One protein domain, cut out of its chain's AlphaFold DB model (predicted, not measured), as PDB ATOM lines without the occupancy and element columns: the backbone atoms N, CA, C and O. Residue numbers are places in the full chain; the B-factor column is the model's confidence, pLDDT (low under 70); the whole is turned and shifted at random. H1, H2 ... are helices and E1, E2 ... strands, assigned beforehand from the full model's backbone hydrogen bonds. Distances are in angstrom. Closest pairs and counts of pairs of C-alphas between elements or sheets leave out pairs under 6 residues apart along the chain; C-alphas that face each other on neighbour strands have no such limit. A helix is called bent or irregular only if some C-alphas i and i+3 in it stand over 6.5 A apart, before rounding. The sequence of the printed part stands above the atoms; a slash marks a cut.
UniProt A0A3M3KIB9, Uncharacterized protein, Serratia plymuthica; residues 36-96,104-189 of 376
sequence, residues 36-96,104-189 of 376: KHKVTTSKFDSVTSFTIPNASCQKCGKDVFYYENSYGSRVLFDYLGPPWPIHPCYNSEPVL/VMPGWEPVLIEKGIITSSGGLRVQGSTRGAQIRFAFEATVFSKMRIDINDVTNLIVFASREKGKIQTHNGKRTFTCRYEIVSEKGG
ATOM      1  N   LYS A  36     122.106 244.221 291.753       52.16
ATOM      2  CA  LYS A  36     121.007 244.564 292.666       52.16
ATOM      3  C   LYS A  36     121.217 243.815 293.982       52.16
ATOM      4  O   LYS A  36     121.084 242.592 294.021       52.16
ATOM      5  N   HIS A  37     121.543 244.553 295.041       52.09
ATOM      6  CA  HIS A  37     121.563 244.025 296.402       52.09
ATOM      7  C   HIS A  37     120.142 243.633 296.821       52.09
ATOM      8  O   HIS A  37     119.201 244.401 296.618       52.09
ATOM      9  N   LYS A  38     119.988 242.440 297.403       49.84
ATOM     10  CA  LYS A  38     118.692 241.895 297.856       49.84
ATOM     11  C   LYS A  38     118.457 242.046 299.368       49.84
ATOM     12  O   LYS A  38     117.454 241.553 299.878       49.84
ATOM     13  N   VAL A  39     119.382 242.677 300.092       50.06
ATOM     14  CA  VAL A  39     119.490 242.558 301.555       50.06
ATOM     15  C   VAL A  39     119.441 243.928 302.235       50.06
ATOM     16  O   VAL A  39     120.175 244.842 301.865       50.06
ATOM     17  N   THR A  40     118.571 244.060 303.240       46.56
ATOM     18  CA  THR A  40     118.538 245.185 304.184       46.56
ATOM     19  C   THR A  40     119.655 245.050 305.220       46.56
ATOM     20  O   THR A  40     120.032 243.944 305.595       46.56
ATOM     21  N   THR A  41     120.185 246.173 305.707       45.12
ATOM     22  CA  THR A  41     121.433 246.233 306.496       45.12
ATOM     23  C   THR A  41     121.441 245.435 307.804       45.12
ATOM     24  O   THR A  41     122.516 245.079 308.263       45.12
ATOM     25  N   SER A  42     120.285 245.098 308.382       44.53
ATOM     26  CA  SER A  42     120.146 244.359 309.652       44.53
ATOM     27  C   SER A  42     120.335 242.833 309.533       44.53
ATOM     28  O   SER A  42     119.728 242.067 310.281       44.53
ATOM     29  N   LYS A  43     121.071 242.366 308.518       45.31
ATOM     30  CA  LYS A  43     121.273 240.941 308.199       45.31
ATOM     31  C   LYS A  43     122.753 240.577 308.044       45.31
ATOM     32  O   LYS A  43     123.073 239.669 307.290       45.31
ATOM     33  N   PHE A  44     123.667 241.261 308.728       48.97
ATOM     34  CA  PHE A  44     125.093 240.888 308.718       48.97
ATOM     35  C   PHE A  44     125.632 240.470 310.094       48.97
ATOM     36  O   PHE A  44     126.743 239.968 310.179       48.97
ATOM     37  N   ASP A  45     124.812 240.537 311.146       51.44
ATOM     38  CA  ASP A  45     125.241 240.293 312.534       51.44
ATOM     39  C   ASP A  45     125.239 238.802 312.943       51.44
ATOM     40  O   ASP A  45     125.466 238.466 314.101       51.44
ATOM     41  N   SER A  46     124.946 237.880 312.016       53.66
ATOM     42  CA  SER A  46     124.833 236.441 312.301       53.66
ATOM     43  C   SER A  46     125.591 235.567 311.304       53.66
ATOM     44  O   SER A  46     125.523 235.766 310.090       53.66
ATOM     45  N   VAL A  47     126.244 234.523 311.828       52.50
ATOM     46  CA  VAL A  47     127.016 233.505 311.081       52.50
ATOM     47  C   VAL A  47     126.237 232.921 309.895       52.50
ATOM     48  O   VAL A  47     126.793 232.707 308.819       52.50
ATOM     49  N   THR A  48     124.940 232.669 310.076       52.97
ATOM     50  CA  THR A  48     124.054 232.150 309.024       52.97
ATOM     51  C   THR A  48     123.881 233.142 307.880       52.97
ATOM     52  O   THR A  48     123.844 232.726 306.722       52.97
ATOM     53  N   SER A  49     123.843 234.443 308.163       56.78
ATOM     54  CA  SER A  49     123.606 235.464 307.143       56.78
ATOM     55  C   SER A  49     124.810 235.712 306.240       56.78
ATOM     56  O   SER A  49     124.615 236.003 305.062       56.78
ATOM     57  N   PHE A  50     126.037 235.467 306.717       54.28
ATOM     58  CA  PHE A  50     127.205 235.388 305.832       54.28
ATOM     59  C   PHE A  50     127.017 234.316 304.754       54.28
ATOM     60  O   PHE A  50     127.429 234.531 303.624       54.28
ATOM     61  N   THR A  51     126.340 233.200 305.048       59.31
ATOM     62  CA  THR A  51     126.089 232.124 304.066       59.31
ATOM     63  C   THR A  51     124.903 232.373 303.121       59.31
ATOM     64  O   THR A  51     124.632 231.542 302.253       59.31
ATOM     65  N   ILE A  52     124.214 233.515 303.234       64.94
ATOM     66  CA  ILE A  52     123.106 233.903 302.350       64.94
ATOM     67  C   ILE A  52     123.637 234.816 301.226       64.94
ATOM     68  O   ILE A  52     124.246 235.843 301.522       64.94
ATOM     69  N   PRO A  53     123.392 234.504 299.935       63.78
ATOM     70  CA  PRO A  53     123.777 235.379 298.829       63.78
ATOM     71  C   PRO A  53     123.205 236.796 298.974       63.78
ATOM     72  O   PRO A  53     121.991 236.985 299.086       63.78
ATOM     73  N   ASN A  54     124.077 237.805 298.960       66.31
ATOM     74  CA  ASN A  54     123.718 239.199 299.244       66.31
ATOM     75  C   ASN A  54     123.317 240.011 297.991       66.31
ATOM     76  O   ASN A  54     122.761 241.110 298.116       66.31
ATOM     77  N   ALA A  55     123.547 239.477 296.787       70.25
ATOM     78  CA  ALA A  55     123.231 240.125 295.516       70.25
ATOM     79  C   ALA A  55     122.740 239.129 294.449       70.25
ATOM     80  O   ALA A  55     122.952 237.920 294.551       70.25
ATOM     81  N   SER A  56     122.131 239.648 293.379       73.56
ATOM     82  CA  SER A  56     121.881 238.878 292.150       73.56
ATOM     83  C   SER A  56     122.695 239.429 290.981       73.56
ATOM     84  O   SER A  56     122.740 240.643 290.746       73.56
ATOM     85  N   CYS A  57     123.315 238.536 290.211       73.56
ATOM     86  CA  CYS A  57     124.077 238.888 289.021       73.56
ATOM     87  C   CYS A  57     123.153 239.471 287.942       73.56
ATOM     88  O   CYS A  57     122.208 238.815 287.508       73.56
ATOM     89  N   GLN A  58     123.457 240.666 287.431       70.62
ATOM     90  CA  GLN A  58     122.630 241.288 286.389       70.62
ATOM     91  C   GLN A  58     122.791 240.676 284.990       70.62
ATOM     92  O   GLN A  58     121.915 240.880 284.158       70.62
ATOM     93  N   LYS A  59     123.862 239.911 284.724       73.75
ATOM     94  CA  LYS A  59     124.040 239.223 283.430       73.75
ATOM     95  C   LYS A  59     123.277 237.895 283.346       73.75
ATOM     96  O   LYS A  59     122.787 237.561 282.277       73.75
ATOM     97  N   CYS A  60     123.189 237.126 284.439       77.31
ATOM     98  CA  CYS A  60     122.588 235.781 284.425       77.31
ATOM     99  C   CYS A  60     121.445 235.551 285.428       77.31
ATOM    100  O   CYS A  60     120.909 234.447 285.489       77.31
ATOM    101  N   GLY A  61     121.092 236.545 286.247       74.56
ATOM    102  CA  GLY A  61     120.006 236.472 287.231       74.56
ATOM    103  C   GLY A  61     120.275 235.606 288.469       74.56
ATOM    104  O   GLY A  61     119.477 235.648 289.402       74.56
ATOM    105  N   LYS A  62     121.376 234.840 288.510       77.12
ATOM    106  CA  LYS A  62     121.718 233.980 289.653       77.12
ATOM    107  C   LYS A  62     122.003 234.792 290.914       77.12
ATOM    108  O   LYS A  62     122.609 235.862 290.846       77.12
ATOM    109  N   ASP A  63     121.628 234.226 292.054       74.38
ATOM    110  CA  ASP A  63     122.023 234.714 293.371       74.38
ATOM    111  C   ASP A  63     123.488 234.359 293.650       74.38
ATOM    112  O   ASP A  63     123.924 233.241 293.380       74.38
ATOM    113  N   VAL A  64     124.248 235.349 294.115       74.88
ATOM    114  CA  VAL A  64     125.717 235.366 294.170       74.88
ATOM    115  C   VAL A  64     126.200 236.166 295.382       74.88
ATOM    116  O   VAL A  64     125.483 237.018 295.914       74.88
ATOM    117  N   PHE A  65     127.438 235.921 295.801       73.69
ATOM    118  CA  PHE A  65     128.090 236.687 296.862       73.69
ATOM    119  C   PHE A  65     128.891 237.838 296.254       73.69
ATOM    120  O   PHE A  65     129.802 237.616 295.461       73.69
ATOM    121  N   TYR A  66     128.541 239.070 296.608       73.19
ATOM    122  CA  TYR A  66     129.202 240.297 296.180       73.19
ATOM    123  C   TYR A  66     130.074 240.869 297.295       73.19
ATOM    124  O   TYR A  66     129.642 240.959 298.447       73.19
ATOM    125  N   TYR A  67     131.269 241.312 296.917       71.62
ATOM    126  CA  TYR A  67     132.198 242.050 297.765       71.62
ATOM    127  C   TYR A  67     132.677 243.305 297.026       71.62
ATOM    128  O   TYR A  67     132.992 243.245 295.837       71.62
ATOM    129  N   GLU A  68     132.755 244.424 297.743       64.31
ATOM    130  CA  GLU A  68     133.308 245.707 297.298       64.31
ATOM    131  C   GLU A  68     134.143 246.298 298.440       64.31
ATOM    132  O   GLU A  68     133.724 246.223 299.592       64.31
ATOM    133  N   ASN A  69     135.305 246.887 298.135       54.22
ATOM    134  CA  ASN A  69     136.104 247.645 299.107       54.22
ATOM    135  C   ASN A  69     136.109 249.157 298.811       54.22
ATOM    136  O   ASN A  69     135.753 249.594 297.714       54.22
ATOM    137  N   SER A  70     136.573 249.960 299.775       48.72
ATOM    138  CA  SER A  70     136.766 251.417 299.640       48.72
ATOM    139  C   SER A  70     137.591 251.830 298.412       48.72
ATOM    140  O   SER A  70     137.293 252.839 297.777       48.72
ATOM    141  N   TYR A  71     138.570 251.012 298.014       42.00
ATOM    142  CA  TYR A  71     139.397 251.196 296.813       42.00
ATOM    143  C   TYR A  71     138.706 250.776 295.495       42.00
ATOM    144  O   TYR A  71     139.379 250.578 294.482       42.00
ATOM    145  N   GLY A  72     137.381 250.590 295.489       53.19
ATOM    146  CA  GLY A  72     136.574 250.318 294.292       53.19
ATOM    147  C   GLY A  72     136.787 248.934 293.665       53.19
ATOM    148  O   GLY A  72     136.243 248.652 292.596       53.19
ATOM    149  N   SER A  73     137.557 248.050 294.307       54.31
ATOM    150  CA  SER A  73     137.713 246.661 293.869       54.31
ATOM    151  C   SER A  73     136.445 245.890 294.214       54.31
ATOM    152  O   SER A  73     136.049 245.820 295.376       54.31
ATOM    153  N   ARG A  74     135.815 245.320 293.189       65.56
ATOM    154  CA  ARG A  74     134.582 244.531 293.280       65.56
ATOM    155  C   ARG A  74     134.858 243.087 292.879       65.56
ATOM    156  O   ARG A  74     135.849 242.819 292.195       65.56
ATOM    157  N   VAL A  75     133.983 242.169 293.271       67.31
ATOM    158  CA  VAL A  75     133.979 240.775 292.806       67.31
ATOM    159  C   VAL A  75     132.612 240.140 293.068       67.31
ATOM    160  O   VAL A  75     131.895 240.532 293.991       67.31
ATOM    161  N   LEU A  76     132.251 239.163 292.239       76.50
ATOM    162  CA  LEU A  76     131.132 238.255 292.469       76.50
ATOM    163  C   LEU A  76     131.678 236.832 292.608       76.50
ATOM    164  O   LEU A  76     132.526 236.438 291.810       76.50
ATOM    165  N   PHE A  77     131.156 236.055 293.552       75.94
ATOM    166  CA  PHE A  77     131.458 234.632 293.729       75.94
ATOM    167  C   PHE A  77     130.186 233.790 293.634       75.94
ATOM    168  O   PHE A  77     129.119 234.215 294.083       75.94
ATOM    169  N   ASP A  78     130.310 232.578 293.093       72.12
ATOM    170  CA  ASP A  78     129.232 231.580 293.154       72.12
ATOM    171  C   ASP A  78     129.131 230.935 294.551       72.12
ATOM    172  O   ASP A  78     128.038 230.581 294.989       72.12
ATOM    173  N   TYR A  79     130.257 230.805 295.267       70.12
ATOM    174  CA  TYR A  79     130.345 230.112 296.558       70.12
ATOM    175  C   TYR A  79     131.323 230.811 297.511       70.12
ATOM    176  O   TYR A  79     132.265 231.472 297.070       70.12
ATOM    177  N   LEU A  80     131.111 230.635 298.819       67.88
ATOM    178  CA  LEU A  80     131.985 231.159 299.868       67.88
ATOM    179  C   LEU A  80     132.998 230.127 300.360       67.88
ATOM    180  O   LEU A  80     132.724 228.927 300.396       67.88
ATOM    181  N   GLY A  81     134.140 230.641 300.812       66.88
ATOM    182  CA  GLY A  81     135.274 229.855 301.271       66.88
ATOM    183  C   GLY A  81     136.249 229.510 300.135       66.88
ATOM    184  O   GLY A  81     135.920 229.639 298.951       66.88
ATOM    185  N   PRO A  82     137.481 229.085 300.468       63.41
ATOM    186  CA  PRO A  82     138.473 228.677 299.474       63.41
ATOM    187  C   PRO A  82     137.937 227.514 298.615       63.41
ATOM    188  O   PRO A  82     137.371 226.581 299.181       63.41
ATOM    189  N   PRO A  83     138.104 227.526 297.276       69.19
ATOM    190  CA  PRO A  83     139.031 228.347 296.488       69.19
ATOM    191  C   PRO A  83     138.516 229.730 296.040       69.19
ATOM    192  O   PRO A  83     139.188 230.363 295.232       69.19
ATOM    193  N   TRP A  84     137.382 230.223 296.553       69.88
ATOM    194  CA  TRP A  84     136.762 231.501 296.153       69.88
ATOM    195  C   TRP A  84     136.425 231.580 294.653       69.88
ATOM    196  O   TRP A  84     136.951 232.439 293.941       69.88
ATOM    197  N   PRO A  85     135.562 230.679 294.142       75.06
ATOM    198  CA  PRO A  85     135.234 230.614 292.721       75.06
ATOM    199  C   PRO A  85     134.532 231.897 292.260       75.06
ATOM    200  O   PRO A  85     133.355 232.131 292.554       75.06
ATOM    201  N   ILE A  86     135.284 232.730 291.533       76.19
ATOM    202  CA  ILE A  86     134.790 233.960 290.916       76.19
ATOM    203  C   ILE A  86     133.693 233.589 289.923       76.19
ATOM    204  O   ILE A  86     133.872 232.745 289.044       76.19
ATOM    205  N   HIS A  87     132.551 234.244 290.072       76.50
ATOM    206  CA  HIS A  87     131.376 234.017 289.259       76.50
ATOM    207  C   HIS A  87     131.677 234.349 287.784       76.50
ATOM    208  O   HIS A  87     132.115 235.467 287.494       76.50
ATOM    209  N   PRO A  88     131.409 233.448 286.819       72.00
ATOM    210  CA  PRO A  88     131.895 233.577 285.442       72.00
ATOM    211  C   PRO A  88     131.307 234.764 284.671       72.00
ATOM    212  O   PRO A  88     131.839 235.141 283.639       72.00
ATOM    213  N   CYS A  89     130.236 235.403 285.152       72.06
ATOM    214  CA  CYS A  89     129.755 236.654 284.560       72.06
ATOM    215  C   CYS A  89     130.576 237.894 284.970       72.06
ATOM    216  O   CYS A  89     130.352 238.971 284.406       72.06
ATOM    217  N   TYR A  90     131.476 237.767 285.949       65.94
ATOM    218  CA  TYR A  90     132.369 238.833 286.410       65.94
ATOM    219  C   TYR A  90     133.681 238.890 285.612       65.94
ATOM    220  O   TYR A  90     134.152 239.984 285.315       65.94
ATOM    221  N   ASN A  91     134.215 237.737 285.195       56.22
ATOM    222  CA  ASN A  91     135.328 237.661 284.245       56.22
ATOM    223  C   ASN A  91     134.812 237.711 282.795       56.22
ATOM    224  O   ASN A  91     133.708 237.255 282.502       56.22
ATOM    225  N   SER A  92     135.623 238.229 281.870       49.25
ATOM    226  CA  SER A  92     135.334 238.189 280.423       49.25
ATOM    227  C   SER A  92     135.786 236.882 279.752       49.25
ATOM    228  O   SER A  92     135.698 236.753 278.534       49.25
ATOM    229  N   GLU A  93     136.282 235.919 280.531       39.03
ATOM    230  CA  GLU A  93     136.839 234.656 280.042       39.03
ATOM    231  C   GLU A  93     135.825 233.504 280.155       39.03
ATOM    232  O   GLU A  93     135.207 233.322 281.211       39.03
ATOM    233  N   PRO A  94     135.639 232.694 279.096       39.19
ATOM    234  CA  PRO A  94     134.664 231.614 279.090       39.19
ATOM    235  C   PRO A  94     135.222 230.367 279.786       39.19
ATOM    236  O   PRO A  94     135.968 229.595 279.187       39.19
ATOM    237  N   VAL A  95     134.808 230.115 281.031       40.44
ATOM    238  CA  VAL A  95     135.099 228.847 281.723       40.44
ATOM    239  C   VAL A  95     133.817 228.041 281.940       40.44
ATOM    240  O   VAL A  95     132.734 228.576 282.186       40.44
ATOM    241  N   LEU A  96     133.945 226.729 281.738       43.34
ATOM    242  CA  LEU A  96     132.863 225.797 281.437       43.34
ATOM    243  C   LEU A  96     131.777 225.728 282.523       43.34
ATOM    244  O   LEU A  96     132.050 225.671 283.721       43.34
ATOM    245  N   VAL A 104     129.090 225.102 301.613       49.19
ATOM    246  CA  VAL A 104     130.358 225.619 302.151       49.19
ATOM    247  C   VAL A 104     131.321 224.429 302.196       49.19
ATOM    248  O   VAL A 104     130.897 223.335 302.571       49.19
ATOM    249  N   MET A 105     132.580 224.595 301.780       54.28
ATOM    250  CA  MET A 105     133.534 223.478 301.831       54.28
ATOM    251  C   MET A 105     133.678 222.964 303.275       54.28
ATOM    252  O   MET A 105     133.851 223.786 304.179       54.28
ATOM    253  N   PRO A 106     133.635 221.637 303.513       59.78
ATOM    254  CA  PRO A 106     133.828 221.091 304.852       59.78
ATOM    255  C   PRO A 106     135.179 221.540 305.424       59.78
ATOM    256  O   PRO A 106     136.169 221.659 304.696       59.78
ATOM    257  N   GLY A 107     135.195 221.843 306.723       71.12
ATOM    258  CA  GLY A 107     136.393 222.293 307.434       71.12
ATOM    259  C   GLY A 107     136.741 223.784 307.298       71.12
ATOM    260  O   GLY A 107     137.792 224.175 307.809       71.12
ATOM    261  N   TRP A 108     135.905 224.620 306.660       79.44
ATOM    262  CA  TRP A 108     136.026 226.091 306.693       79.44
ATOM    263  C   TRP A 108     134.760 226.760 307.246       79.44
ATOM    264  O   TRP A 108     133.672 226.587 306.702       79.44
ATOM    265  N   GLU A 109     134.909 227.584 308.282       81.31
ATOM    266  CA  GLU A 109     133.833 228.373 308.895       81.31
ATOM    267  C   GLU A 109     134.098 229.885 308.764       81.31
ATOM    268  O   GLU A 109     135.260 230.298 308.760       81.31
ATOM    269  N   PRO A 110     133.063 230.735 308.619       81.31
ATOM    270  CA  PRO A 110     133.247 232.184 308.581       81.31
ATOM    271  C   PRO A 110     133.681 232.717 309.954       81.31
ATOM    272  O   PRO A 110     133.244 232.218 310.992       81.31
ATOM    273  N   VAL A 111     134.507 233.759 309.945       82.00
ATOM    274  CA  VAL A 111     134.948 234.484 311.141       82.00
ATOM    275  C   VAL A 111     134.153 235.781 311.247       82.00
ATOM    276  O   VAL A 111     134.156 236.579 310.311       82.00
ATOM    277  N   LEU A 112     133.505 236.008 312.388       80.56
ATOM    278  CA  LEU A 112     132.925 237.303 312.731       80.56
ATOM    279  C   LEU A 112     134.039 238.202 313.264       80.56
ATOM    280  O   LEU A 112     134.654 237.877 314.276       80.56
ATOM    281  N   ILE A 113     134.335 239.308 312.585       81.69
ATOM    282  CA  ILE A 113     135.394 240.225 313.018       81.69
ATOM    283  C   ILE A 113     134.833 241.199 314.046       81.69
ATOM    284  O   ILE A 113     133.931 241.977 313.748       81.69
ATOM    285  N   GLU A 114     135.416 241.176 315.239       80.94
ATOM    286  CA  GLU A 114     135.025 242.024 316.365       80.94
ATOM    287  C   GLU A 114     135.837 243.325 316.364       80.94
ATOM    288  O   GLU A 114     135.281 244.414 316.506       80.94
ATOM    289  N   LYS A 115     137.161 243.227 316.168       81.19
ATOM    290  CA  LYS A 115     138.088 244.366 316.245       81.19
ATOM    291  C   LYS A 115     139.287 244.182 315.311       81.19
ATOM    292  O   LYS A 115     139.818 243.083 315.162       81.19
ATOM    293  N   GLY A 116     139.748 245.281 314.714       84.19
ATOM    294  CA  GLY A 116     140.978 245.350 313.925       84.19
ATOM    295  C   GLY A 116     141.844 246.527 314.363       84.19
ATOM    296  O   GLY A 116     141.334 247.631 314.532       84.19
ATOM    297  N   ILE A 117     143.145 246.300 314.548       84.31
ATOM    298  CA  ILE A 117     144.112 247.301 315.025       84.31
ATOM    299  C   ILE A 117     145.333 247.294 314.099       84.31
ATOM    300  O   ILE A 117     145.847 246.231 313.743       84.31
ATOM    301  N   ILE A 118     145.831 248.476 313.723       84.62
ATOM    302  CA  ILE A 118     147.128 248.585 313.046       84.62
ATOM    303  C   ILE A 118     148.239 248.518 314.095       84.62
ATOM    304  O   ILE A 118     148.291 249.344 315.005       84.62
ATOM    305  N   THR A 119     149.141 247.546 313.960       84.00
ATOM    306  CA  THR A 119     150.284 247.382 314.867       84.00
ATOM    307  C   THR A 119     151.288 248.524 314.701       84.00
ATOM    308  O   THR A 119     151.383 249.145 313.642       84.00
ATOM    309  N   SER A 120     152.134 248.744 315.709       74.94
ATOM    310  CA  SER A 120     153.259 249.699 315.651       74.94
ATOM    311  C   SER A 120     154.234 249.464 314.477       74.94
ATOM    312  O   SER A 120     154.923 250.385 314.042       74.94
ATOM    313  N   SER A 121     154.273 248.244 313.930       80.69
ATOM    314  CA  SER A 121     155.026 247.868 312.724       80.69
ATOM    315  C   SER A 121     154.304 248.161 311.396       80.69
ATOM    316  O   SER A 121     154.872 247.916 310.333       80.69
ATOM    317  N   GLY A 122     153.069 248.673 311.430       78.06
ATOM    318  CA  GLY A 122     152.226 248.941 310.259       78.06
ATOM    319  C   GLY A 122     151.493 247.715 309.696       78.06
ATOM    320  O   GLY A 122     150.959 247.785 308.587       78.06
ATOM    321  N   GLY A 123     151.496 246.590 310.418       86.12
ATOM    322  CA  GLY A 123     150.687 245.407 310.114       86.12
ATOM    323  C   GLY A 123     149.249 245.554 310.610       86.12
ATOM    324  O   GLY A 123     148.900 246.550 311.235       86.12
ATOM    325  N   LEU A 124     148.414 244.554 310.342       87.88
ATOM    326  CA  LEU A 124     147.036 244.478 310.830       87.88
ATOM    327  C   LEU A 124     146.910 243.289 311.788       87.88
ATOM    328  O   LEU A 124     147.132 242.157 311.365       87.88
ATOM    329  N   ARG A 125     146.530 243.532 313.046       89.69
ATOM    330  CA  ARG A 125     146.086 242.506 314.006       89.69
ATOM    331  C   ARG A 125     144.557 242.521 314.034       89.69
ATOM    332  O   ARG A 125     143.957 243.594 314.076       89.69
ATOM    333  N   VAL A 126     143.931 241.351 313.983       89.31
ATOM    334  CA  VAL A 126     142.471 241.194 313.981       89.31
ATOM    335  C   VAL A 126     142.070 240.179 315.042       89.31
ATOM    336  O   VAL A 126     142.715 239.138 315.191       89.31
ATOM    337  N   GLN A 127     140.992 240.494 315.749       89.75
ATOM    338  CA  GLN A 127     140.312 239.617 316.690       89.75
ATOM    339  C   GLN A 127     138.881 239.386 316.207       89.75
ATOM    340  O   GLN A 127     138.212 240.302 315.714       89.75
ATOM    341  N   GLY A 128     138.428 238.145 316.316       86.88
ATOM    342  CA  GLY A 128     137.092 237.747 315.911       86.88
ATOM    343  C   GLY A 128     136.700 236.403 316.499       86.88
ATOM    344  O   GLY A 128     137.511 235.729 317.130       86.88
ATOM    345  N   SER A 129     135.465 235.987 316.268       85.31
ATOM    346  CA  SER A 129     134.923 234.725 316.766       85.31
ATOM    347  C   SER A 129     134.500 233.796 315.633       85.31
ATOM    348  O   SER A 129     134.044 234.219 314.567       85.31
ATOM    349  N   THR A 130     134.664 232.500 315.873       85.75
ATOM    350  CA  THR A 130     134.040 231.426 315.093       85.75
ATOM    351  C   THR A 130     132.992 230.716 315.954       85.75
ATOM    352  O   THR A 130     132.694 231.168 317.061       85.75
ATOM    353  N   ARG A 131     132.384 229.617 315.481       74.19
ATOM    354  CA  ARG A 131     131.241 228.997 316.182       74.19
ATOM    355  C   ARG A 131     131.547 228.487 317.595       74.19
ATOM    356  O   ARG A 131     130.615 228.372 318.381       74.19
ATOM    357  N   GLY A 132     132.810 228.190 317.918       76.44
ATOM    358  CA  GLY A 132     133.206 227.633 319.222       76.44
ATOM    359  C   GLY A 132     134.479 228.222 319.839       76.44
ATOM    360  O   GLY A 132     134.927 227.739 320.874       76.44
ATOM    361  N   ALA A 133     135.098 229.233 319.222       83.69
ATOM    362  CA  ALA A 133     136.328 229.836 319.737       83.69
ATOM    363  C   ALA A 133     136.444 231.316 319.361       83.69
ATOM    364  O   ALA A 133     136.042 231.723 318.268       83.69
ATOM    365  N   GLN A 134     137.051 232.106 320.243       88.62
ATOM    366  CA  GLN A 134     137.579 233.418 319.891       88.62
ATOM    367  C   GLN A 134     138.987 233.230 319.324       88.62
ATOM    368  O   GLN A 134     139.813 232.511 319.892       88.62
ATOM    369  N   ILE A 135     139.249 233.845 318.176       90.69
ATOM    370  CA  ILE A 135     140.479 233.675 317.414       90.69
ATOM    371  C   ILE A 135     141.152 235.012 317.120       90.69
ATOM    372  O   ILE A 135     140.513 236.056 316.956       90.69
ATOM    373  N   ARG A 136     142.475 234.960 316.999       90.44
ATOM    374  CA  ARG A 136     143.329 236.103 316.693       90.44
ATOM    375  C   ARG A 136     144.229 235.775 315.519       90.44
ATOM    376  O   ARG A 136     144.780 234.682 315.435       90.44
ATOM    377  N   PHE A 137     144.400 236.720 314.608       91.94
ATOM    378  CA  PHE A 137     145.335 236.581 313.497       91.94
ATOM    379  C   PHE A 137     145.964 237.923 313.146       91.94
ATOM    380  O   PHE A 137     145.429 238.989 313.453       91.94
ATOM    381  N   ALA A 138     147.118 237.872 312.487       91.12
ATOM    382  CA  ALA A 138     147.821 239.065 312.047       91.12
ATOM    383  C   ALA A 138     148.311 238.940 310.601       91.12
ATOM    384  O   ALA A 138     148.657 237.859 310.119       91.12
ATOM    385  N   PHE A 139     148.367 240.082 309.923       89.75
ATOM    386  CA  PHE A 139     149.012 240.266 308.633       89.75
ATOM    387  C   PHE A 139     150.154 241.266 308.782       89.75
ATOM    388  O   PHE A 139     149.962 242.382 309.265       89.75
ATOM    389  N   GLU A 140     151.348 240.893 308.324       88.50
ATOM    390  CA  GLU A 140     152.491 241.805 308.282       88.50
ATOM    391  C   GLU A 140     152.200 243.050 307.433       88.50
ATOM    392  O   GLU A 140     151.428 243.000 306.471       88.50
ATOM    393  N   ALA A 141     152.902 244.151 307.714       85.12
ATOM    394  CA  ALA A 141     152.768 245.414 306.986       85.12
ATOM    395  C   ALA A 141     152.900 245.259 305.459       85.12
ATOM    396  O   ALA A 141     152.190 245.917 304.694       85.12
ATOM    397  N   THR A 142     153.769 244.350 304.999       85.31
ATOM    398  CA  THR A 142     153.982 244.068 303.570       85.31
ATOM    399  C   THR A 142     152.782 243.373 302.917       85.31
ATOM    400  O   THR A 142     152.529 243.575 301.728       85.31
ATOM    401  N   VAL A 143     152.035 242.569 303.679       85.88
ATOM    402  CA  VAL A 143     150.839 241.844 303.231       85.88
ATOM    403  C   VAL A 143     149.625 242.761 303.316       85.88
ATOM    404  O   VAL A 143     148.929 242.931 302.317       85.88
ATOM    405  N   PHE A 144     149.434 243.446 304.446       84.25
ATOM    406  CA  PHE A 144     148.349 244.408 304.638       84.25
ATOM    407  C   PHE A 144     148.401 245.553 303.607       84.25
ATOM    408  O   PHE A 144     147.389 245.890 302.995       84.25
ATOM    409  N   SER A 145     149.592 246.064 303.275       80.94
ATOM    410  CA  SER A 145     149.749 247.061 302.198       80.94
ATOM    411  C   SER A 145     149.332 246.531 300.815       80.94
ATOM    412  O   SER A 145     148.839 247.296 299.986       80.94
ATOM    413  N   LYS A 146     149.488 245.224 300.550       81.31
ATOM    414  CA  LYS A 146     149.040 244.579 299.296       81.31
ATOM    415  C   LYS A 146     147.535 244.311 299.275       81.31
ATOM    416  O   LYS A 146     146.974 244.192 298.186       81.31
ATOM    417  N   MET A 147     146.884 244.226 300.436       74.50
ATOM    418  CA  MET A 147     145.435 244.043 300.528       74.50
ATOM    419  C   MET A 147     144.675 245.242 299.958       74.50
ATOM    420  O   MET A 147     143.679 245.023 299.273       74.50
ATOM    421  N   ARG A 148     145.176 246.474 300.153       74.06
ATOM    422  CA  ARG A 148     144.480 247.733 299.803       74.06
ATOM    423  C   ARG A 148     143.087 247.781 300.443       74.06
ATOM    424  O   ARG A 148     142.068 247.661 299.767       74.06
ATOM    425  N   ILE A 149     143.079 247.862 301.768       68.62
ATOM    426  CA  ILE A 149     141.893 247.861 302.630       68.62
ATOM    427  C   ILE A 149     142.161 248.898 303.729       68.62
ATOM    428  O   ILE A 149     143.293 248.980 304.219       68.62
ATOM    429  N   ASP A 150     141.167 249.719 304.063       71.81
ATOM    430  CA  ASP A 150     141.274 250.681 305.164       71.81
ATOM    431  C   ASP A 150     140.925 250.022 306.510       71.81
ATOM    432  O   ASP A 150     140.205 249.027 306.547       71.81
ATOM    433  N   ILE A 151     141.416 250.561 307.629       75.50
ATOM    434  CA  ILE A 151     141.148 250.004 308.967       75.50
ATOM    435  C   ILE A 151     139.643 249.985 309.284       75.50
ATOM    436  O   ILE A 151     139.147 249.028 309.872       75.50
ATOM    437  N   ASN A 152     138.907 250.988 308.801       72.31
ATOM    438  CA  ASN A 152     137.457 251.106 308.954       72.31
ATOM    439  C   ASN A 152     136.669 250.023 308.193       72.31
ATOM    440  O   ASN A 152     135.530 249.733 308.550       72.31
ATOM    441  N   ASP A 153     137.270 249.408 307.167       69.19
ATOM    442  CA  ASP A 153     136.667 248.308 306.409       69.19
ATOM    443  C   ASP A 153     136.974 246.930 307.019       69.19
ATOM    444  O   ASP A 153     136.420 245.932 306.560       69.19
ATOM    445  N   VAL A 154     137.854 246.837 308.028       74.31
ATOM    446  CA  VAL A 154     138.338 245.546 308.554       74.31
ATOM    447  C   VAL A 154     137.204 244.695 309.125       74.31
ATOM    448  O   VAL A 154     137.199 243.488 308.914       74.31
ATOM    449  N   THR A 155     136.208 245.307 309.767       72.38
ATOM    450  CA  THR A 155     135.003 244.618 310.270       72.38
ATOM    451  C   THR A 155     134.111 244.064 309.155       72.38
ATOM    452  O   THR A 155     133.383 243.102 309.376       72.38
ATOM    453  N   ASN A 156     134.202 244.613 307.939       69.69
ATOM    454  CA  ASN A 156     133.451 244.164 306.765       69.69
ATOM    455  C   ASN A 156     134.200 243.092 305.948       69.69
ATOM    456  O   ASN A 156     133.738 242.699 304.871       69.69
ATOM    457  N   LEU A 157     135.370 242.628 306.405       73.62
ATOM    458  CA  LEU A 157     136.146 241.634 305.674       73.62
ATOM    459  C   LEU A 157     135.524 240.248 305.762       73.62
ATOM    460  O   LEU A 157     135.276 239.707 306.835       73.62
ATOM    461  N   ILE A 158     135.380 239.626 304.596       76.62
ATOM    462  CA  ILE A 158     135.022 238.217 304.507       76.62
ATOM    463  C   ILE A 158     136.279 237.396 304.828       76.62
ATOM    464  O   ILE A 158     137.252 237.377 304.065       76.62
ATOM    465  N   VAL A 159     136.259 236.724 305.977       82.81
ATOM    466  CA  VAL A 159     137.340 235.862 306.469       82.81
ATOM    467  C   VAL A 159     136.757 234.498 306.815       82.81
ATOM    468  O   VAL A 159     135.696 234.410 307.425       82.81
ATOM    469  N   PHE A 160     137.446 233.430 306.419       81.12
ATOM    470  CA  PHE A 160     137.108 232.057 306.796       81.12
ATOM    471  C   PHE A 160     138.288 231.417 307.522       81.12
ATOM    472  O   PHE A 160     139.422 231.521 307.052       81.12
ATOM    473  N   ALA A 161     138.021 230.739 308.635       87.12
ATOM    474  CA  ALA A 161     138.970 229.940 309.399       87.12
ATOM    475  C   ALA A 161     138.804 228.453 309.078       87.12
ATOM    476  O   ALA A 161     137.697 227.985 308.824       87.12
ATOM    477  N   SER A 162     139.898 227.698 309.134       87.38
ATOM    478  CA  SER A 162     139.882 226.238 309.105       87.38
ATOM    479  C   SER A 162     140.580 225.691 310.340       87.38
ATOM    480  O   SER A 162     141.805 225.806 310.456       87.38
ATOM    481  N   ARG A 163     139.794 225.080 311.240       81.19
ATOM    482  CA  ARG A 163     140.276 224.480 312.495       81.19
ATOM    483  C   ARG A 163     141.254 223.334 312.233       81.19
ATOM    484  O   ARG A 163     142.323 223.309 312.828       81.19
ATOM    485  N   GLU A 164     140.967 222.485 311.246       80.62
ATOM    486  CA  GLU A 164     141.867 221.411 310.787       80.62
ATOM    487  C   GLU A 164     143.239 221.916 310.310       80.62
ATOM    488  O   GLU A 164     144.240 221.215 310.425       80.62
ATOM    489  N   LYS A 165     143.296 223.121 309.723       81.19
ATOM    490  CA  LYS A 165     144.502 223.644 309.055       81.19
ATOM    491  C   LYS A 165     145.227 224.727 309.853       81.19
ATOM    492  O   LYS A 165     146.288 225.165 309.402       81.19
ATOM    493  N   GLY A 166     144.660 225.190 310.971       84.62
ATOM    494  CA  GLY A 166     145.181 226.301 311.777       84.62
ATOM    495  C   GLY A 166     145.385 227.592 310.972       84.62
ATOM    496  O   GLY A 166     146.361 228.314 311.182       84.62
ATOM    497  N   LYS A 167     144.537 227.837 309.964       89.19
ATOM    498  CA  LYS A 167     144.696 228.932 308.991       89.19
ATOM    499  C   LYS A 167     143.398 229.689 308.774       89.19
ATOM    500  O   LYS A 167     142.339 229.077 308.677       89.19
ATOM    501  N   ILE A 168     143.516 231.002 308.606       88.88
ATOM    502  CA  ILE A 168     142.461 231.842 308.043       88.88
ATOM    503  C   ILE A 168     142.796 232.235 306.607       88.88
ATOM    504  O   ILE A 168     143.966 232.341 306.228       88.88
ATOM    505  N   GLN A 169     141.762 232.479 305.808       83.31
ATOM    506  CA  GLN A 169     141.879 232.999 304.456       83.31
ATOM    507  C   GLN A 169     140.855 234.108 304.204       83.31
ATOM    508  O   GLN A 169     139.687 234.001 304.574       83.31
ATOM    509  N   THR A 170     141.312 235.158 303.531       80.12
ATOM    510  CA  THR A 170     140.520 236.313 303.098       80.12
ATOM    511  C   THR A 170     140.881 236.701 301.663       80.12
ATOM    512  O   THR A 170     141.819 236.145 301.080       80.12
ATOM    513  N   HIS A 171     140.156 237.643 301.064       75.94
ATOM    514  CA  HIS A 171     140.423 238.140 299.717       75.94
ATOM    515  C   HIS A 171     140.188 239.649 299.611       75.94
ATOM    516  O   HIS A 171     139.324 240.204 300.281       75.94
ATOM    517  N   ASN A 172     140.860 240.308 298.667       68.81
ATOM    518  CA  ASN A 172     140.521 241.684 298.260       68.81
ATOM    519  C   ASN A 172     139.787 241.753 296.904       68.81
ATOM    520  O   ASN A 172     139.751 242.802 296.266       68.81
ATOM    521  N   GLY A 173     139.268 240.620 296.422       57.84
ATOM    522  CA  GLY A 173     138.623 240.483 295.111       57.84
ATOM    523  C   GLY A 173     139.582 240.332 293.924       57.84
ATOM    524  O   GLY A 173     139.145 239.908 292.860       57.84
ATOM    525  N   LYS A 174     140.886 240.600 294.097       61.09
ATOM    526  CA  LYS A 174     141.932 240.326 293.086       61.09
ATOM    527  C   LYS A 174     142.909 239.229 293.507       61.09
ATOM    528  O   LYS A 174     143.467 238.544 292.656       61.09
ATOM    529  N   ARG A 175     143.170 239.097 294.809       67.50
ATOM    530  CA  ARG A 175     144.081 238.109 295.398       67.50
ATOM    531  C   ARG A 175     143.509 237.567 296.701       67.50
ATOM    532  O   ARG A 175     142.805 238.274 297.426       67.50
ATOM    533  N   THR A 176     143.849 236.318 296.987       74.56
ATOM    534  CA  THR A 176     143.637 235.672 298.280       74.56
ATOM    535  C   THR A 176     144.845 235.903 299.184       74.56
ATOM    536  O   THR A 176     145.984 235.987 298.724       74.56
ATOM    537  N   PHE A 177     144.588 236.003 300.483       81.69
ATOM    538  CA  PHE A 177     145.599 236.145 301.523       81.69
ATOM    539  C   PHE A 177     145.311 235.125 302.617       81.69
ATOM    540  O   PHE A 177     144.163 234.971 303.031       81.69
ATOM    541  N   THR A 178     146.352 234.444 303.083       87.94
ATOM    542  CA  THR A 178     146.249 233.360 304.063       87.94
ATOM    543  C   THR A 178     147.286 233.590 305.153       87.94
ATOM    544  O   THR A 178     148.444 233.867 304.840       87.94
ATOM    545  N   CYS A 179     146.903 233.445 306.417       88.81
ATOM    546  CA  CYS A 179     147.842 233.397 307.538       88.81
ATOM    547  C   CYS A 179     147.386 232.360 308.577       88.81
ATOM    548  O   CYS A 179     146.346 231.716 308.412       88.81
ATOM    549  N   ARG A 180     148.208 232.133 309.605       90.00
ATOM    550  CA  ARG A 180     147.824 231.317 310.764       90.00
ATOM    551  C   ARG A 180     146.999 232.155 311.737       90.00
ATOM    552  O   ARG A 180     147.116 233.379 311.738       90.00
ATOM    553  N   TYR A 181     146.195 231.481 312.547       90.06
ATOM    554  CA  TYR A 181     145.484 232.097 313.659       90.06
ATOM    555  C   TYR A 181     145.787 231.358 314.963       90.06
ATOM    556  O   TYR A 181     146.184 230.193 314.951       90.06
ATOM    557  N   GLU A 182     145.582 232.059 316.067       87.88
ATOM    558  CA  GLU A 182     145.719 231.592 317.442       87.88
ATOM    559  C   GLU A 182     144.327 231.554 318.083       87.88
ATOM    560  O   GLU A 182     143.472 232.385 317.764       87.88
ATOM    561  N   ILE A 183     144.081 230.582 318.961       86.75
ATOM    562  CA  ILE A 183     142.851 230.513 319.760       86.75
ATOM    563  C   ILE A 183     143.108 231.293 321.050       86.75
ATOM    564  O   ILE A 183     144.069 231.001 321.757       86.75
ATOM    565  N   VAL A 184     142.270 232.292 321.324       84.31
ATOM    566  CA  VAL A 184     142.359 233.154 322.517       84.31
ATOM    567  C   VAL A 184     141.526 232.571 323.656       84.31
ATOM    568  O   VAL A 184     141.957 232.558 324.803       84.31
ATOM    569  N   SER A 185     140.342 232.051 323.334       80.38
ATOM    570  CA  SER A 185     139.458 231.356 324.267       80.38
ATOM    571  C   SER A 185     138.594 230.340 323.517       80.38
ATOM    572  O   SER A 185     138.186 230.575 322.376       80.38
ATOM    573  N   GLU A 186     138.302 229.202 324.145       77.75
ATOM    574  CA  GLU A 186     137.273 228.276 323.665       77.75
ATOM    575  C   GLU A 186     135.981 228.515 324.448       77.75
ATOM    576  O   GLU A 186     135.991 228.591 325.677       77.75
ATOM    577  N   LYS A 187     134.851 228.630 323.744       64.94
ATOM    578  CA  LYS A 187     133.544 228.627 324.407       64.94
ATOM    579  C   LYS A 187     133.201 227.181 324.738       64.94
ATOM    580  O   LYS A 187     132.925 226.400 323.829       64.94
ATOM    581  N   GLY A 188     133.221 226.843 326.027       47.28
ATOM    582  CA  GLY A 188     132.778 225.541 326.522       47.28
ATOM    583  C   GLY A 188     131.358 225.240 326.042       47.28
ATOM    584  O   GLY A 188     130.423 225.974 326.355       47.28
ATOM    585  N   GLY A 189     131.216 224.190 325.234       39.00
ATOM    586  CA  GLY A 189     129.961 223.846 324.576       39.00
ATOM    587  C   GLY A 189     128.993 223.118 325.501       39.00
ATOM    588  O   GLY A 189     128.923 221.896 325.453       39.00
TER     589      GLY A 189
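AT A GLANCE: This is residues 36 to 96 and 104 to 189 of the 376 residues of an uncharacterized protein of Serratia plymuthica (UniProt A0A3M3KIB9). A six-stranded antiparallel sheet, E3 E4 E5 E8 E7 E6, curls like part of a barrel and folds back on itself, with E3, E4 and E5 facing E7 and E6 across the hinge strand E8. To one side lies a looser part, the small hairpin E1 and E2 with long loops and the short H1; H3 packs along E3, and H2 sits beside the strands. The printed part has 147 residues, with three named helices and eight named strands in the order H1 E1 E2 E3 E4 E5 H2 H3 E6 E7 E8. The class is mixed, helices and strands, with 67 residues, under half, in named elements. The whole is compact, with a radius of gyration of the C-alphas of 15.5 A and spans of 43 by 37 by 31 A.

IN THESE COORDINATES: H1 is residues 47 to 50, with C-alpha 47 at (127.016, 233.505, 311.081). E1 is residues 63 to 68, 16.2 A long, and E2 residues 74 to 77. E3 is residues 112 to 118, 18.1 A, E4 residues 124 to 129, 16.6 A, and E5 residues 133 to 139, 19.8 A. H2 is residues 141 to 147 and H3 residues 151 to 156, 9.9 A each; H3 is irregular, with C-alphas 152 and 155 7.1 A apart. E6 is residues 159 to 162 and E7 residues 167 to 171, 13.7 A. E8, residues 176 to 186, spans 27.2 A and ends with C-alpha 186 at (137.273, 228.276, 323.665).

HOW THE PARTS SIT: The large sheet is strongly twisted and holds two meanders, E3 E4 E5 and E6 E7 E8, each strand the antiparallel neighbour of the one before. N 117 and O 125 of E3 and E4 are 2.9 A apart, and N 126 and O 137 of E4 and E5 2.8 A. E8 bends by 56 degrees at residue 183; its pairing is staggered, with N 177 and O 170 of E7 2.8 A apart and N 182 and O 136 of E5 2.8 A. Between the neighbour strands E7 and E6, N 169 and O 160 are within hydrogen-bond range at 2.8 A. The closest C-alphas of the edge strands E3 and E6, those of Leu 112 and Val 159, are 7.8 A apart. H3 is on the sheet at a height of 7.5 A, over E3 and along it at 12 degrees on the local plane; their closest C-alphas, Thr 155 and Ile 113, are 5.2 A apart. H2 is on the opposite face at a height of 7.2 A, over none of the strands. E1 and E2 form a hairpin, N 65 and O 77 being 2.9 A apart, and both are apart from the large sheet's strands. H1 is not on that sheet. In H2, 2 of 3 O i to N i+4 pairs are within hydrogen-bond range; in H3, 0 of 2, but 2 of 3 O i to N i+3 pairs; H1 is too short for an i+4 pair.

THE WHOLE: The two C-alphas farthest apart, Ser 92 and Gly 188, are 47.9 A apart. Residues 97 to 103 are not printed, and the gap from C-alpha 96 to C-alpha 104 is 20.9 A. The link from H1 to E1 is long. Mean pLDDT of the printed part is 71.9, and 52 residues are under 70, among them 36 to 54 and 90 to 96.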